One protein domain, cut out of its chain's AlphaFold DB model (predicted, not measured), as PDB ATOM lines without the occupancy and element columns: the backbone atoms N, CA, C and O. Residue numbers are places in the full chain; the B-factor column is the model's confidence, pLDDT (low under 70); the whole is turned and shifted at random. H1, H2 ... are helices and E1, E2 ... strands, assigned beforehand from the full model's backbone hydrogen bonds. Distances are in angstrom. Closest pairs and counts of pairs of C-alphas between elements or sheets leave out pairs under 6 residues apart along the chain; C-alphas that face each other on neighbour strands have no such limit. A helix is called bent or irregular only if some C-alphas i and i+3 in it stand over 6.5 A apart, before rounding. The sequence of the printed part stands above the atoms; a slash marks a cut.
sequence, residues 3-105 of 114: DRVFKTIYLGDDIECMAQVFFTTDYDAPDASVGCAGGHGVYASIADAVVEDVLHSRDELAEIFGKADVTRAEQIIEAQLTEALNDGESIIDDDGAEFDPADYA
ATOM      1  N   ASP A   3      18.899 -12.530  48.036       84.88
ATOM      2  CA  ASP A   3      19.534 -13.627  48.755       84.88
ATOM      3  C   ASP A   3      19.388 -14.931  47.964       84.88
ATOM      4  O   ASP A   3      18.669 -14.982  46.958       84.88
ATOM      5  N   ARG A   4      20.108 -15.983  48.368       87.81
ATOM      6  CA  ARG A   4      20.112 -17.281  47.677       87.81
ATOM      7  C   ARG A   4      19.929 -18.446  48.639       87.81
ATOM      8  O   ARG A   4      20.404 -18.398  49.764       87.81
ATOM      9  N   VAL A   5      19.289 -19.513  48.179       89.94
ATOM     10  CA  VAL A   5      19.087 -20.748  48.948       89.94
ATOM     11  C   VAL A   5      19.088 -21.957  48.017       89.94
ATOM     12  O   VAL A   5      18.718 -21.837  46.847       89.94
ATOM     13  N   PHE A   6      19.481 -23.126  48.524       90.94
ATOM     14  CA  PHE A   6      19.280 -24.388  47.816       90.94
ATOM     15  C   PHE A   6      17.946 -25.021  48.199       90.94
ATOM     16  O   PHE A   6      17.609 -25.148  49.378       90.94
ATOM     17  N   LYS A   7      17.175 -25.425  47.193       92.62
ATOM     18  CA  LYS A   7      15.894 -26.103  47.378       92.62
ATOM     19  C   LYS A   7      15.817 -27.337  46.502       92.62
ATOM     20  O   LYS A   7      16.145 -27.296  45.320       92.62
ATOM     21  N   THR A   8      15.305 -28.413  47.083       94.00
ATOM     22  CA  THR A   8      14.820 -29.541  46.299       94.00
ATOM     23  C   THR A   8      13.545 -29.116  45.578       94.00
ATOM     24  O   THR A   8      12.593 -28.661  46.212       94.00
ATOM     25  N   ILE A   9      13.530 -29.260  44.256       93.62
ATOM     26  CA  ILE A   9      12.369 -29.000  43.404       93.62
ATOM     27  C   ILE A   9      12.002 -30.256  42.619       93.62
ATOM     28  O   ILE A   9      12.822 -31.155  42.452       93.62
ATOM     29  N   TYR A  10      10.779 -30.279  42.098       94.31
ATOM     30  CA  TYR A  10      10.278 -31.362  41.257       94.31
ATOM     31  C   TYR A  10       9.831 -30.802  39.904       94.31
ATOM     32  O   TYR A  10       8.952 -29.935  39.853       94.31
ATOM     33  N   LEU A  11      10.446 -31.279  38.820       92.44
ATOM     34  CA  LEU A  11      10.174 -30.851  37.441       92.44
ATOM     35  C   LEU A  11       9.635 -32.014  36.595       92.44
ATOM     36  O   LEU A  11       9.987 -33.170  36.825       92.44
ATOM     37  N   GLY A  12       8.788 -31.710  35.604       90.06
ATOM     38  CA  GLY A  12       8.153 -32.720  34.752       90.06
ATOM     39  C   GLY A  12       7.322 -33.728  35.554       90.06
ATOM     40  O   GLY A  12       6.553 -33.345  36.437       90.06
ATOM     41  N   ASP A  13       7.516 -35.018  35.267       87.44
ATOM     42  CA  ASP A  13       6.885 -36.148  35.965       87.44
ATOM     43  C   ASP A  13       7.591 -36.460  37.308       87.44
ATOM     44  O   ASP A  13       8.057 -37.576  37.536       87.44
ATOM     45  N   ASP A  14       7.692 -35.456  38.184       86.56
ATOM     46  CA  ASP A  14       8.271 -35.545  39.537       86.56
ATOM     47  C   ASP A  14       9.772 -35.894  39.594       86.56
ATOM     48  O   ASP A  14      10.242 -36.587  40.502       86.56
ATOM     49  N   ILE A  15      10.563 -35.377  38.652       91.69
ATOM     50  CA  ILE A  15      12.022 -35.511  38.693       91.69
ATOM     51  C   ILE A  15      12.575 -34.589  39.781       91.69
ATOM     52  O   ILE A  15      12.461 -33.365  39.693       91.69
ATOM     53  N   GLU A  16      13.184 -35.191  40.800       94.50
ATOM     54  CA  GLU A  16      13.827 -34.482  41.903       94.50
ATOM     55  C   GLU A  16      15.118 -33.802  41.435       94.50
ATOM     56  O   GLU A  16      16.022 -34.450  40.907       94.50
ATOM     57  N   CYS A  17      15.204 -32.489  41.640       93.00
ATOM     58  CA  CYS A  17      16.349 -31.669  41.261       93.00
ATOM     59  C   CYS A  17      16.794 -30.824  42.458       93.00
ATOM     60  O   CYS A  17      15.963 -30.362  43.241       93.00
ATOM     61  N   MET A  18      18.095 -30.556  42.573       95.19
ATOM     62  CA  MET A  18      18.612 -29.582  43.539       95.19
ATOM     63  C   MET A  18      18.804 -28.242  42.836       95.19
ATOM     64  O   MET A  18      19.621 -28.157  41.922       95.19
ATOM     65  N   ALA A  19      18.069 -27.211  43.243       94.94
ATOM     66  CA  ALA A  19      18.078 -25.902  42.601       94.94
ATOM     67  C   ALA A  19      18.705 -24.825  43.482       94.94
ATOM     68  O   ALA A  19      18.378 -24.728  44.666       94.94
ATOM     69  N   GLN A  20      19.543 -23.977  42.886       94.94
ATOM     70  CA  GLN A  20      19.880 -22.680  43.452       94.94
ATOM     71  C   GLN A  20      18.752 -21.699  43.128       94.94
ATOM     72  O   GLN A  20      18.395 -21.486  41.968       94.94
ATOM     73  N   VAL A  21      18.197 -21.082  44.163       93.69
ATOM     74  CA  VAL A  21      17.078 -20.147  44.058       93.69
ATOM     75  C   VAL A  21      17.513 -18.798  44.592       93.69
ATOM     76  O   VAL A  21      17.995 -18.710  45.718       93.69
ATOM     77  N   PHE A  22      17.303 -17.744  43.808       92.31
ATOM     78  CA  PHE A  22      17.372 -16.378  44.311       92.31
ATOM     79  C   PHE A  22      16.015 -15.957  44.838       92.31
ATOM     80  O   PHE A  22      15.003 -16.198  44.179       92.31
ATOM     81  N   PHE A  23      15.990 -15.280  45.977       90.44
ATOM     82  CA  PHE A  23      14.759 -14.734  46.516       90.44
ATOM     83  C   PHE A  23      14.943 -13.320  47.057       90.44
ATOM     84  O   PHE A  23      16.041 -12.869  47.386       90.44
ATOM     85  N   THR A  24      13.830 -12.603  47.104       90.00
ATOM     86  CA  THR A  24      13.709 -11.292  47.729       90.00
ATOM     87  C   THR A  24      12.471 -11.298  48.599       90.00
ATOM     88  O   THR A  24      11.428 -11.804  48.182       90.00
ATOM     89  N   THR A  25      12.579 -10.709  49.780       86.00
ATOM     90  CA  THR A  25      11.484 -10.596  50.738       86.00
ATOM     91  C   THR A  25      10.967  -9.159  50.779       86.00
ATOM     92  O   THR A  25      11.732  -8.202  50.620       86.00
ATOM     93  N   ASP A  26       9.665  -9.017  50.985       86.19
ATOM     94  CA  ASP A  26       9.008  -7.771  51.365       86.19
ATOM     95  C   ASP A  26       8.254  -7.990  52.679       86.19
ATOM     96  O   ASP A  26       7.849  -9.117  52.975       86.19
ATOM     97  N   TYR A  27       8.095  -6.938  53.477       84.44
ATOM     98  CA  TYR A  27       7.381  -7.000  54.750       84.44
ATOM     99  C   TYR A  27       6.258  -5.972  54.783       84.44
ATOM    100  O   TYR A  27       6.494  -4.760  54.801       84.44
ATOM    101  N   ASP A  28       5.034  -6.477  54.879       84.06
ATOM    102  CA  ASP A  28       3.854  -5.677  55.145       84.06
ATOM    103  C   ASP A  28       3.621  -5.610  56.654       84.06
ATOM    104  O   ASP A  28       3.349  -6.612  57.319       84.06
ATOM    105  N   ALA A  29       3.699  -4.403  57.212       80.56
ATOM    106  CA  ALA A  29       3.407  -4.195  58.622       80.56
ATOM    107  C   ALA A  29       1.917  -4.459  58.926       80.56
ATOM    108  O   ALA A  29       1.048  -4.122  58.115       80.56
ATOM    109  N   PRO A  30       1.587  -5.003  60.112       81.56
ATOM    110  CA  PRO A  30       0.201  -5.145  60.539       81.56
ATOM    111  C   PRO A  30      -0.488  -3.778  60.604       81.56
ATOM    112  O   PRO A  30      -0.024  -2.864  61.289       81.56
ATOM    113  N   ASP A  31      -1.644  -3.662  59.950       82.31
ATOM    114  CA  ASP A  31      -2.490  -2.471  59.987       82.31
ATOM    115  C   ASP A  31      -3.909  -2.841  60.431       82.31
ATOM    116  O   ASP A  31      -4.775  -3.271  59.659       82.31
ATOM    117  N   ALA A  32      -4.157  -2.617  61.721       78.75
ATOM    118  CA  ALA A  32      -5.446  -2.859  62.353       78.75
ATOM    119  C   ALA A  32      -6.572  -1.955  61.817       78.75
ATOM    120  O   ALA A  32      -7.743  -2.293  61.982       78.75
ATOM    121  N   SER A  33      -6.253  -0.819  61.182       76.56
ATOM    122  CA  SER A  33      -7.256   0.097  60.625       76.56
ATOM    123  C   SER A  33      -7.921  -0.451  59.360       76.56
ATOM    124  O   SER A  33      -9.086  -0.145  59.098       76.56
ATOM    125  N   VAL A  34      -7.214  -1.315  58.625       80.38
ATOM    126  CA  VAL A  34      -7.712  -2.007  57.425       80.38
ATOM    127  C   VAL A  34      -7.905  -3.513  57.637       80.38
ATOM    128  O   VAL A  34      -8.330  -4.210  56.721       80.38
ATOM    129  N   GLY A  35      -7.628  -4.021  58.843       76.81
ATOM    130  CA  GLY A  35      -7.738  -5.445  59.169       76.81
ATOM    131  C   GLY A  35      -6.647  -6.312  58.533       76.81
ATOM    132  O   GLY A  35      -6.869  -7.504  58.331       76.81
ATOM    133  N   CYS A  36      -5.490  -5.730  58.207       74.38
ATOM    134  CA  CYS A  36      -4.339  -6.461  57.689       74.38
ATOM    135  C   CYS A  36      -3.494  -6.987  58.856       74.38
ATOM    136  O   CYS A  36      -3.056  -6.210  59.704       74.38
ATOM    137  N   ALA A  37      -3.251  -8.300  58.899       77.81
ATOM    138  CA  ALA A  37      -2.391  -8.922  59.908       77.81
ATOM    139  C   ALA A  37      -0.888  -8.677  59.661       77.81
ATOM    140  O   ALA A  37      -0.083  -8.977  60.537       77.81
ATOM    141  N   GLY A  38      -0.532  -8.103  58.507       84.88
ATOM    142  CA  GLY A  38       0.847  -8.008  58.042       84.88
ATOM    143  C   GLY A  38       1.407  -9.366  57.614       84.88
ATOM    144  O   GLY A  38       0.687 -10.367  57.607       84.88
ATOM    145  N   GLY A  39       2.686  -9.388  57.254       85.94
ATOM    146  CA  GLY A  39       3.415 -10.606  56.921       85.94
ATOM    147  C   GLY A  39       4.560 -10.373  55.948       85.94
ATOM    148  O   GLY A  39       4.767  -9.273  55.440       85.94
ATOM    149  N   HIS A  40       5.300 -11.439  55.687       85.38
ATOM    150  CA  HIS A  40       6.331 -11.476  54.666       85.38
ATOM    151  C   HIS A  40       5.739 -11.943  53.338       85.38
ATOM    152  O   HIS A  40       4.971 -12.905  53.305       85.38
ATOM    153  N   GLY A  41       6.119 -11.282  52.248       87.88
ATOM    154  CA  GLY A  41       5.933 -11.762  50.883       87.88
ATOM    155  C   GLY A  41       7.281 -12.144  50.283       87.88
ATOM    156  O   GLY A  41       8.248 -11.396  50.423       87.88
ATOM    157  N   VAL A  42       7.365 -13.295  49.618       90.06
ATOM    158  CA  VAL A  42       8.601 -13.745  48.963       90.06
ATOM    159  C   VAL A  42       8.400 -13.826  47.460       90.06
ATOM    160  O   VAL A  42       7.454 -14.446  46.985       90.06
ATOM    161  N   TYR A  43       9.329 -13.229  46.721       92.38
ATOM    162  CA  TYR A  43       9.511 -13.483  45.297       92.38
ATOM    163  C   TYR A  43      10.747 -14.354  45.114       92.38
ATOM    164  O   TYR A  43      11.800 -14.028  45.668       92.38
ATOM    165  N   ALA A  44      10.636 -15.442  44.355       93.31
ATOM    166  CA  ALA A  44      11.711 -16.408  44.180       93.31
ATOM    167  C   ALA A  44      11.845 -16.844  42.719       93.31
ATOM    168  O   ALA A  44      10.865 -17.017  41.997       93.31
ATOM    169  N   SER A  45      13.082 -17.053  42.277       95.25
ATOM    170  CA  SER A  45      13.372 -17.541  40.934       95.25
ATOM    171  C   SER A  45      14.540 -18.513  40.942       95.25
ATOM    172  O   SER A  45      15.546 -18.301  41.623       95.25
ATOM    173  N   ILE A  46      14.399 -19.587  40.169       96.00
ATOM    174  CA  ILE A  46      15.454 -20.583  39.992       96.00
ATOM    175  C   ILE A  46      16.563 -19.953  39.146       96.00
ATOM    176  O   ILE A  46      16.303 -19.456  38.052       96.00
ATOM    177  N   ALA A  47      17.799 -19.988  39.637       94.56
ATOM    178  CA  ALA A  47      18.983 -19.597  38.879       94.56
ATOM    179  C   ALA A  47      19.439 -20.751  37.977       94.56
ATOM    180  O   ALA A  47      19.505 -20.633  36.749       94.56
ATOM    181  N   ASP A  48      19.677 -21.891  38.617       95.44
ATOM    182  CA  ASP A  48      20.128 -23.136  38.025       95.44
ATOM    183  C   ASP A  48      19.692 -24.322  38.896       95.44
ATOM    184  O   ASP A  48      19.324 -24.163  40.062       95.44
ATOM    185  N   ALA A  49      19.675 -25.517  38.307       96.56
ATOM    186  CA  ALA A  49      19.421 -26.754  39.026       96.56
ATOM    187  C   ALA A  49      20.265 -27.905  38.483       96.56
ATOM    188  O   ALA A  49      20.530 -27.995  37.284       96.56
ATOM    189  N   VAL A  50      20.659 -28.803  39.381       95.94
ATOM    190  CA  VAL A  50      21.309 -30.064  39.036       95.94
ATOM    191  C   VAL A  50      20.237 -31.111  38.760       95.94
ATOM    192  O   VAL A  50      19.427 -31.425  39.636       95.94
ATOM    193  N   VAL A  51      20.265 -31.661  37.548       93.69
ATOM    194  CA  VAL A  51      19.406 -32.748  37.074       93.69
ATOM    195  C   VAL A  51      20.318 -33.864  36.580       93.69
ATOM    196  O   VAL A  51      21.147 -33.623  35.710       93.69
ATOM    197  N   GLU A  52      20.204 -35.067  37.149       90.38
ATOM    198  CA  GLU A  52      21.042 -36.223  36.769       90.38
ATOM    199  C   GLU A  52      22.556 -35.896  36.709       90.38
ATOM    200  O   GLU A  52      23.243 -36.224  35.744       90.38
ATOM    201  N   ASP A  53      23.075 -35.212  37.737       91.62
ATOM    202  CA  ASP A  53      24.474 -34.752  37.850       91.62
ATOM    203  C   ASP A  53      24.913 -33.676  36.832       91.62
ATOM    204  O   ASP A  53      26.095 -33.326  36.758       91.62
ATOM    205  N   VAL A  54      23.978 -33.100  36.070       95.00
ATOM    206  CA  VAL A  54      24.236 -32.014  35.117       95.00
ATOM    207  C   VAL A  54      23.606 -30.717  35.613       95.00
ATOM    208  O   VAL A  54      22.424 -30.667  35.941       95.00
ATOM    209  N   LEU A  55      24.405 -29.648  35.669       96.88
ATOM    210  CA  LEU A  55      23.917 -28.313  36.007       96.88
ATOM    211  C   LEU A  55      23.251 -27.678  34.783       96.88
ATOM    212  O   LEU A  55      23.895 -27.518  33.747       96.88
ATOM    213  N   HIS A  56      21.993 -27.282  34.936       96.94
ATOM    214  CA  HIS A  56      21.204 -26.594  33.922       96.94
ATOM    215  C   HIS A  56      20.768 -25.223  34.424       96.94
ATOM    216  O   HIS A  56      20.277 -25.085  35.543       96.94
ATOM    217  N   SER A  57      20.893 -24.210  33.574       97.38
ATOM    218  CA  SER A  57      20.292 -22.898  33.802       97.38
ATOM    219  C   SER A  57      18.764 -22.966  33.750       97.38
ATOM    220  O   SER A  57      18.177 -23.859  33.138       97.38
ATOM    221  N   ARG A  58      18.095 -21.966  34.333       96.56
ATOM    222  CA  ARG A  58      16.634 -21.817  34.254       96.56
ATOM    223  C   ARG A  58      16.078 -21.916  32.827       96.56
ATOM    224  O   ARG A  58      15.022 -22.515  32.622       96.56
ATOM    225  N   ASP A  59      16.762 -21.314  31.857       97.06
ATOM    226  CA  ASP A  59      16.314 -21.312  30.462       97.06
ATOM    227  C   ASP A  59      16.441 -22.706  29.836       97.06
ATOM    228  O   ASP A  59      15.497 -23.168  29.201       97.06
ATOM    229  N   GLU A  60      17.534 -23.427  30.101       97.44
ATOM    230  CA  GLU A  60      17.692 -24.824  29.671       97.44
ATOM    231  C   GLU A  60      16.642 -25.735  30.322       97.44
ATOM    232  O   GLU A  60      16.025 -26.553  29.643       97.44
ATOM    233  N   LEU A  61      16.355 -25.557  31.616       96.00
ATOM    234  CA  LEU A  61      15.277 -26.284  32.298       96.00
ATOM    235  C   LEU A  61      13.913 -26.005  31.652       96.00
ATOM    236  O   LEU A  61      13.105 -26.919  31.486       96.00
ATOM    237  N   ALA A  62      13.652 -24.757  31.255       96.56
ATOM    238  CA  ALA A  62      12.419 -24.382  30.572       96.56
ATOM    239  C   ALA A  62      12.326 -24.957  29.149       96.56
ATOM    240  O   ALA A  62      11.212 -25.172  28.666       96.56
ATOM    241  N   GLU A  63      13.454 -25.219  28.486       96.94
ATOM    242  CA  GLU A  63      13.504 -25.939  27.210       96.94
ATOM    243  C   GLU A  63      13.285 -27.451  27.385       96.94
ATOM    244  O   GLU A  63      12.586 -28.057  26.573       96.94
ATOM    245  N   ILE A  64      13.838 -28.049  28.448       95.00
ATOM    246  CA  ILE A  64      13.767 -29.495  28.722       95.00
ATOM    247  C   ILE A  64      12.387 -29.902  29.257       95.00
ATOM    248  O   ILE A  64      11.759 -30.816  28.724       95.00
ATOM    249  N   PHE A  65      11.908 -29.225  30.304       95.31
ATOM    250  CA  PHE A  65      10.677 -29.573  31.030       95.31
ATOM    251  C   PHE A  65       9.487 -28.690  30.653       95.31
ATOM    252  O   PHE A  65       8.336 -29.037  30.898       95.31
ATOM    253  N   GLY A  66       9.747 -27.546  30.023       96.25
ATOM    254  CA  GLY A  66       8.727 -26.566  29.691       96.25
ATOM    255  C   GLY A  66       8.637 -25.440  30.718       96.25
ATOM    256  O   GLY A  66       8.679 -25.632  31.934       96.25
ATOM    257  N   LYS A  67       8.425 -24.222  30.213       95.88
ATOM    258  CA  LYS A  67       8.305 -23.004  31.031       95.88
ATOM    259  C   LYS A  67       7.243 -23.101  32.136       95.88
ATOM    260  O   LYS A  67       7.427 -22.520  33.199       95.88
ATOM    261  N   ALA A  68       6.133 -23.794  31.875       95.81
ATOM    262  CA  ALA A  68       5.043 -23.924  32.837       95.81
ATOM    263  C   ALA A  68       5.469 -24.691  34.097       95.81
ATOM    264  O   ALA A  68       5.102 -24.279  35.194       95.81
ATOM    265  N   ASP A  69       6.277 -25.744  33.951       95.56
ATOM    266  CA  ASP A  69       6.768 -26.513  35.094       95.56
ATOM    267  C   ASP A  69       7.795 -25.740  35.908       95.56
ATOM    268  O   ASP A  69       7.704 -25.719  37.132       95.56
ATOM    269  N   VAL A  70       8.707 -25.022  35.246       95.81
ATOM    270  CA  VAL A  70       9.674 -24.164  35.945       95.81
ATOM    271  C   VAL A  70       8.949 -23.086  36.752       95.81
ATOM    272  O   VAL A  70       9.212 -22.925  37.939       95.81
ATOM    273  N   THR A  71       7.970 -22.399  36.155       95.88
ATOM    274  CA  THR A  71       7.171 -21.390  36.869       95.88
ATOM    275  C   THR A  71       6.347 -21.995  38.004       95.88
ATOM    276  O   THR A  71       6.224 -21.378  39.058       95.88
ATOM    277  N   ARG A  72       5.802 -23.204  37.833       95.38
ATOM    278  CA  ARG A  72       5.101 -23.911  38.911       95.38
ATOM    279  C   ARG A  72       6.044 -24.230  40.074       95.38
ATOM    280  O   ARG A  72       5.652 -24.045  41.222       95.38
ATOM    281  N   ALA A  73       7.263 -24.687  39.796       95.12
ATOM    282  CA  ALA A  73       8.268 -24.945  40.825       95.12
ATOM    283  C   ALA A  73       8.660 -23.660  41.571       95.12
ATOM    284  O   ALA A  73       8.680 -23.662  42.799       95.12
ATOM    285  N   GLU A  74       8.882 -22.551  40.854       95.69
ATOM    286  CA  GLU A  74       9.150 -21.232  41.452       95.69
ATOM    287  C   GLU A  74       8.019 -20.807  42.404       95.69
ATOM    288  O   GLU A  74       8.285 -20.463  43.550       95.69
ATOM    289  N   GLN A  75       6.754 -20.939  41.988       95.50
ATOM    290  CA  GLN A  75       5.590 -20.605  42.824       95.50
ATOM    291  C   GLN A  75       5.476 -21.467  44.088       95.50
ATOM    292  O   GLN A  75       5.057 -20.981  45.139       95.50
ATOM    293  N   ILE A  76       5.830 -22.752  44.002       95.00
ATOM    294  CA  ILE A  76       5.857 -23.636  45.173       95.00
ATOM    295  C   ILE A  76       6.940 -23.172  46.150       95.00
ATOM    296  O   ILE A  76       6.684 -23.110  47.350       95.00
ATOM    297  N   ILE A  77       8.123 -22.810  45.647       94.12
ATOM    298  CA  ILE A  77       9.206 -22.287  46.484       94.12
ATOM    299  C   ILE A  77       8.793 -20.963  47.138       94.12
ATOM    300  O   ILE A  77       8.983 -20.807  48.340       94.12
ATOM    301  N   GLU A  78       8.196 -20.035  46.385       94.44
ATOM    302  CA  GLU A  78       7.676 -18.768  46.921       94.44
ATOM    303  C   GLU A  78       6.710 -19.004  48.081       94.44
ATOM    304  O   GLU A  78       6.862 -18.395  49.141       94.44
ATOM    305  N   ALA A  79       5.754 -19.923  47.909       93.50
ATOM    306  CA  ALA A  79       4.794 -20.269  48.948       93.50
ATOM    307  C   ALA A  79       5.480 -20.855  50.192       93.50
ATOM    308  O   ALA A  79       5.189 -20.421  51.302       93.50
ATOM    309  N   GLN A  80       6.429 -21.777  50.011       92.38
ATOM    310  CA  GLN A  80       7.171 -22.393  51.116       92.38
ATOM    311  C   GLN A  80       8.015 -21.382  51.895       92.38
ATOM    312  O   GLN A  80       8.029 -21.407  53.120       92.38
ATOM    313  N   LEU A  81       8.737 -20.498  51.200       90.44
ATOM    314  CA  LEU A  81       9.555 -19.471  51.850       90.44
ATOM    315  C   LEU A  81       8.682 -18.425  52.550       90.44
ATOM    316  O   LEU A  81       9.020 -17.967  53.638       90.44
ATOM    317  N   THR A  82       7.548 -18.072  51.944       90.75
ATOM    318  CA  THR A  82       6.556 -17.174  52.543       90.75
ATOM    319  C   THR A  82       5.976 -17.765  53.825       90.75
ATOM    320  O   THR A  82       5.889 -17.064  54.829       90.75
ATOM    321  N   GLU A  83       5.581 -19.037  53.810       90.88
ATOM    322  CA  GLU A  83       5.059 -19.737  54.990       90.88
ATOM    323  C   GLU A  83       6.116 -19.805  56.096       90.88
ATOM    324  O   GLU A  83       5.851 -19.340  57.200       90.88
ATOM    325  N   ALA A  84       7.338 -20.242  55.770       87.56
ATOM    326  CA  ALA A  84       8.449 -20.327  56.720       87.56
ATOM    327  C   ALA A  84       8.705 -18.991  57.442       87.56
ATOM    328  O   ALA A  84       8.711 -18.937  58.670       87.56
ATOM    329  N   LEU A  85       8.835 -17.885  56.698       86.38
ATOM    330  CA  LEU A  85       9.077 -16.570  57.305       86.38
ATOM    331  C   LEU A  85       7.909 -16.095  58.174       86.38
ATOM    332  O   LEU A  85       8.128 -15.495  59.224       86.38
ATOM    333  N   ASN A  86       6.668 -16.353  57.757       86.19
ATOM    334  CA  ASN A  86       5.489 -15.966  58.533       86.19
ATOM    335  C   ASN A  86       5.296 -16.822  59.795       86.19
ATOM    336  O   ASN A  86       4.759 -16.321  60.783       86.19
ATOM    337  N   ASP A  87       5.780 -18.064  59.791       87.06
ATOM    338  CA  ASP A  87       5.805 -18.949  60.960       87.06
ATOM    339  C   ASP A  87       6.983 -18.658  61.908       87.06
ATOM    340  O   ASP A  87       7.067 -19.221  63.004       87.06
ATOM    341  N   GLY A  88       7.864 -17.726  61.532       79.44
ATOM    342  CA  GLY A  88       9.040 -17.354  62.311       79.44
ATOM    343  C   GLY A  88      10.222 -18.305  62.119       79.44
ATOM    344  O   GLY A  88      11.135 -18.310  62.942       79.44
ATOM    345  N   GLU A  89      10.198 -19.136  61.076       82.81
ATOM    346  CA  GLU A  89      11.301 -20.022  60.733       82.81
ATOM    347  C   GLU A  89      12.393 -19.259  59.986       82.81
ATOM    348  O   GLU A  89      12.136 -18.530  59.023       82.81
ATOM    349  N   SER A  90      13.636 -19.476  60.406       77.25
ATOM    350  CA  SER A  90      14.785 -18.934  59.700       77.25
ATOM    351  C   SER A  90      15.023 -19.685  58.391       77.25
ATOM    352  O   SER A  90      15.036 -20.920  58.354       77.25
ATOM    353  N   ILE A  91      15.295 -18.954  57.312       78.56
ATOM    354  CA  ILE A  91      15.796 -19.554  56.072       78.56
ATOM    355  C   ILE A  91      17.316 -19.643  56.200       78.56
ATOM    356  O   ILE A  91      17.975 -18.638  56.435       78.56
ATOM    357  N   ILE A  92      17.887 -20.838  56.058       73.25
ATOM    358  CA  ILE A  92      19.343 -21.019  56.103       73.25
ATOM    359  C   ILE A  92      19.877 -21.017  54.673       73.25
ATOM    360  O   ILE A  92      19.424 -21.798  53.830       73.25
ATOM    361  N   ASP A  93      20.820 -20.123  54.409       69.81
ATOM    362  CA  ASP A  93      21.552 -20.036  53.151       69.81
ATOM    363  C   ASP A  93      22.690 -21.077  53.083       69.81
ATOM    364  O   ASP A  93      23.019 -21.745  54.065       69.81
ATOM    365  N   ASP A  94      23.298 -21.241  51.908       62.72
ATOM    366  CA  ASP A  94      24.381 -22.222  51.712       62.72
ATOM    367  C   ASP A  94      25.696 -21.858  52.424       62.72
ATOM    368  O   ASP A  94      26.481 -22.728  52.796       62.72
ATOM    369  N   ASP A  95      25.932 -20.565  52.637       60.69
ATOM    370  CA  ASP A  95      27.088 -20.039  53.359       60.69
ATOM    371  C   ASP A  95      26.878 -20.093  54.894       60.69
ATOM    372  O   ASP A  95      27.752 -19.680  55.666       60.69
ATOM    373  N   GLY A  96      25.746 -20.649  55.352       57.34
ATOM    374  CA  GLY A  96      25.352 -20.742  56.756       57.34
ATOM    375  C   GLY A  96      24.823 -19.428  57.336       57.34
ATOM    376  O   GLY A  96      24.720 -19.313  58.560       57.34
ATOM    377  N   ALA A  97      24.514 -18.441  56.495       58.66
ATOM    378  CA  ALA A  97      23.787 -17.254  56.895       58.66
ATOM    379  C   ALA A  97      22.349 -17.643  57.253       58.66
ATOM    380  O   ALA A  97      21.631 -18.293  56.490       58.66
ATOM    381  N   GLU A  98      21.954 -17.264  58.460       68.00
ATOM    382  CA  GLU A  98      20.601 -17.431  58.960       68.00
ATOM    383  C   GLU A  98      19.806 -16.173  58.617       68.00
ATOM    384  O   GLU A  98      20.188 -15.070  59.003       68.00
ATOM    385  N   PHE A  99      18.716 -16.340  57.877       66.12
ATOM    386  CA  PHE A  99      17.755 -15.281  57.613       66.12
ATOM    387  C   PHE A  99      16.632 -15.378  58.634       66.12
ATOM    388  O   PHE A  99      15.676 -16.131  58.431       66.12
ATOM    389  N   ASP A 100      16.765 -14.634  59.730       65.69
ATOM    390  CA  ASP A 100      15.722 -14.521  60.744       65.69
ATOM    391  C   ASP A 100      14.635 -13.552  60.232       65.69
ATOM    392  O   ASP A 100      14.955 -12.428  59.823       65.69
ATOM    393  N   PRO A 101      13.344 -13.928  60.237       60.09
ATOM    394  CA  PRO A 101      12.256 -13.019  59.875       60.09
ATOM    395  C   PRO A 101      12.304 -11.666  60.616       60.09
ATOM    396  O   PRO A 101      11.898 -10.641  60.059       60.09
ATOM    397  N   ALA A 102      12.862 -11.618  61.832       66.19
ATOM    398  CA  ALA A 102      13.061 -10.385  62.591       66.19
ATOM    399  C   ALA A 102      13.974  -9.360  61.887       66.19
ATOM    400  O   ALA A 102      13.762  -8.155  62.058       66.19
ATOM    401  N   ASP A 103      14.930  -9.800  61.062       66.38
ATOM    402  CA  ASP A 103      15.827  -8.916  60.299       66.38
ATOM    403  C   ASP A 103      15.084  -8.142  59.197       66.38
ATOM    404  O   ASP A 103      15.527  -7.079  58.754       66.38
ATOM    405  N   TYR A 104      13.914  -8.641  58.791       61.66
ATOM    406  CA  TYR A 104      13.075  -8.070  57.738       61.66
ATOM    407  C   TYR A 104      11.800  -7.408  58.277       61.66
ATOM    408  O   TYR A 104      11.053  -6.806  57.511       61.66
ATOM    409  N   ALA A 105      11.557  -7.463  59.589       58.41
ATOM    410  CA  ALA A 105      10.392  -6.853  60.233       58.41
ATOM    411  C   ALA A 105      10.486  -5.315  60.362       58.41
ATOM    412  O   ALA A 105       9.550  -4.663  60.836       58.41
TER     413      ALA A 105
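AT A GLANCE: This is residues 3 to 105 of the 114 residues of an uncharacterized protein of Phaeobacter gallaeciensis DSM 26640 (UniProt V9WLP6). A strongly twisted sheet of four strands curls round one long helix, H1, on one face, in two layers; the loop between E2 and E3 makes one end of the long axis. The 103 printed residues include four named strands, then two named helices. E1 - E2 - E3 - E4 is a meander, each strand the antiparallel neighbour of the one before; the class is mixed. The whole is only just compact, close to loose: radius of gyration of the C-alphas 15.3 A, spans 49 by 30 by 19 A.

HOW THE PARTS SIT: E1, residues 3 to 11, forms a hairpin with E2, residues 15 to 28; N 5 and O 21, 2.9 A apart, are within hydrogen-bond range. E2 forms one with E3, residues 39 to 51 (N 22 and O 45, 2.9 A), and E3 with E4, residues 54 to 57 (N 49 and O 56, 2.9 A). H1, residues 58 to 86, is on the sheet; its closest C-alphas to E3 are Arg 58 and Asp 48, 5.3 A. H2, residues 101 to 104, only grazes it. H1 has 22 of 25 O i to N i+4 pairs within range; H2 is too short for one.

IN THESE COORDINATES: E1 begins at C-alpha 3 (19.534, -13.627, 48.755); H2 ends at C-alpha 104 (13.075, -8.070, 57.738). E2 spans 35.0 A, E3 33.8 A, H1 27.3 A. H1 is irregular: C-alphas 64 and 67 are 8.8 A apart.

THE WHOLE: The printed part has no cut. The farthest C-alphas, Ser 33 and Asp 53, are 52.3 A apart. The link H1 to H2 is long; residues 93 to 105 have pLDDT under 70.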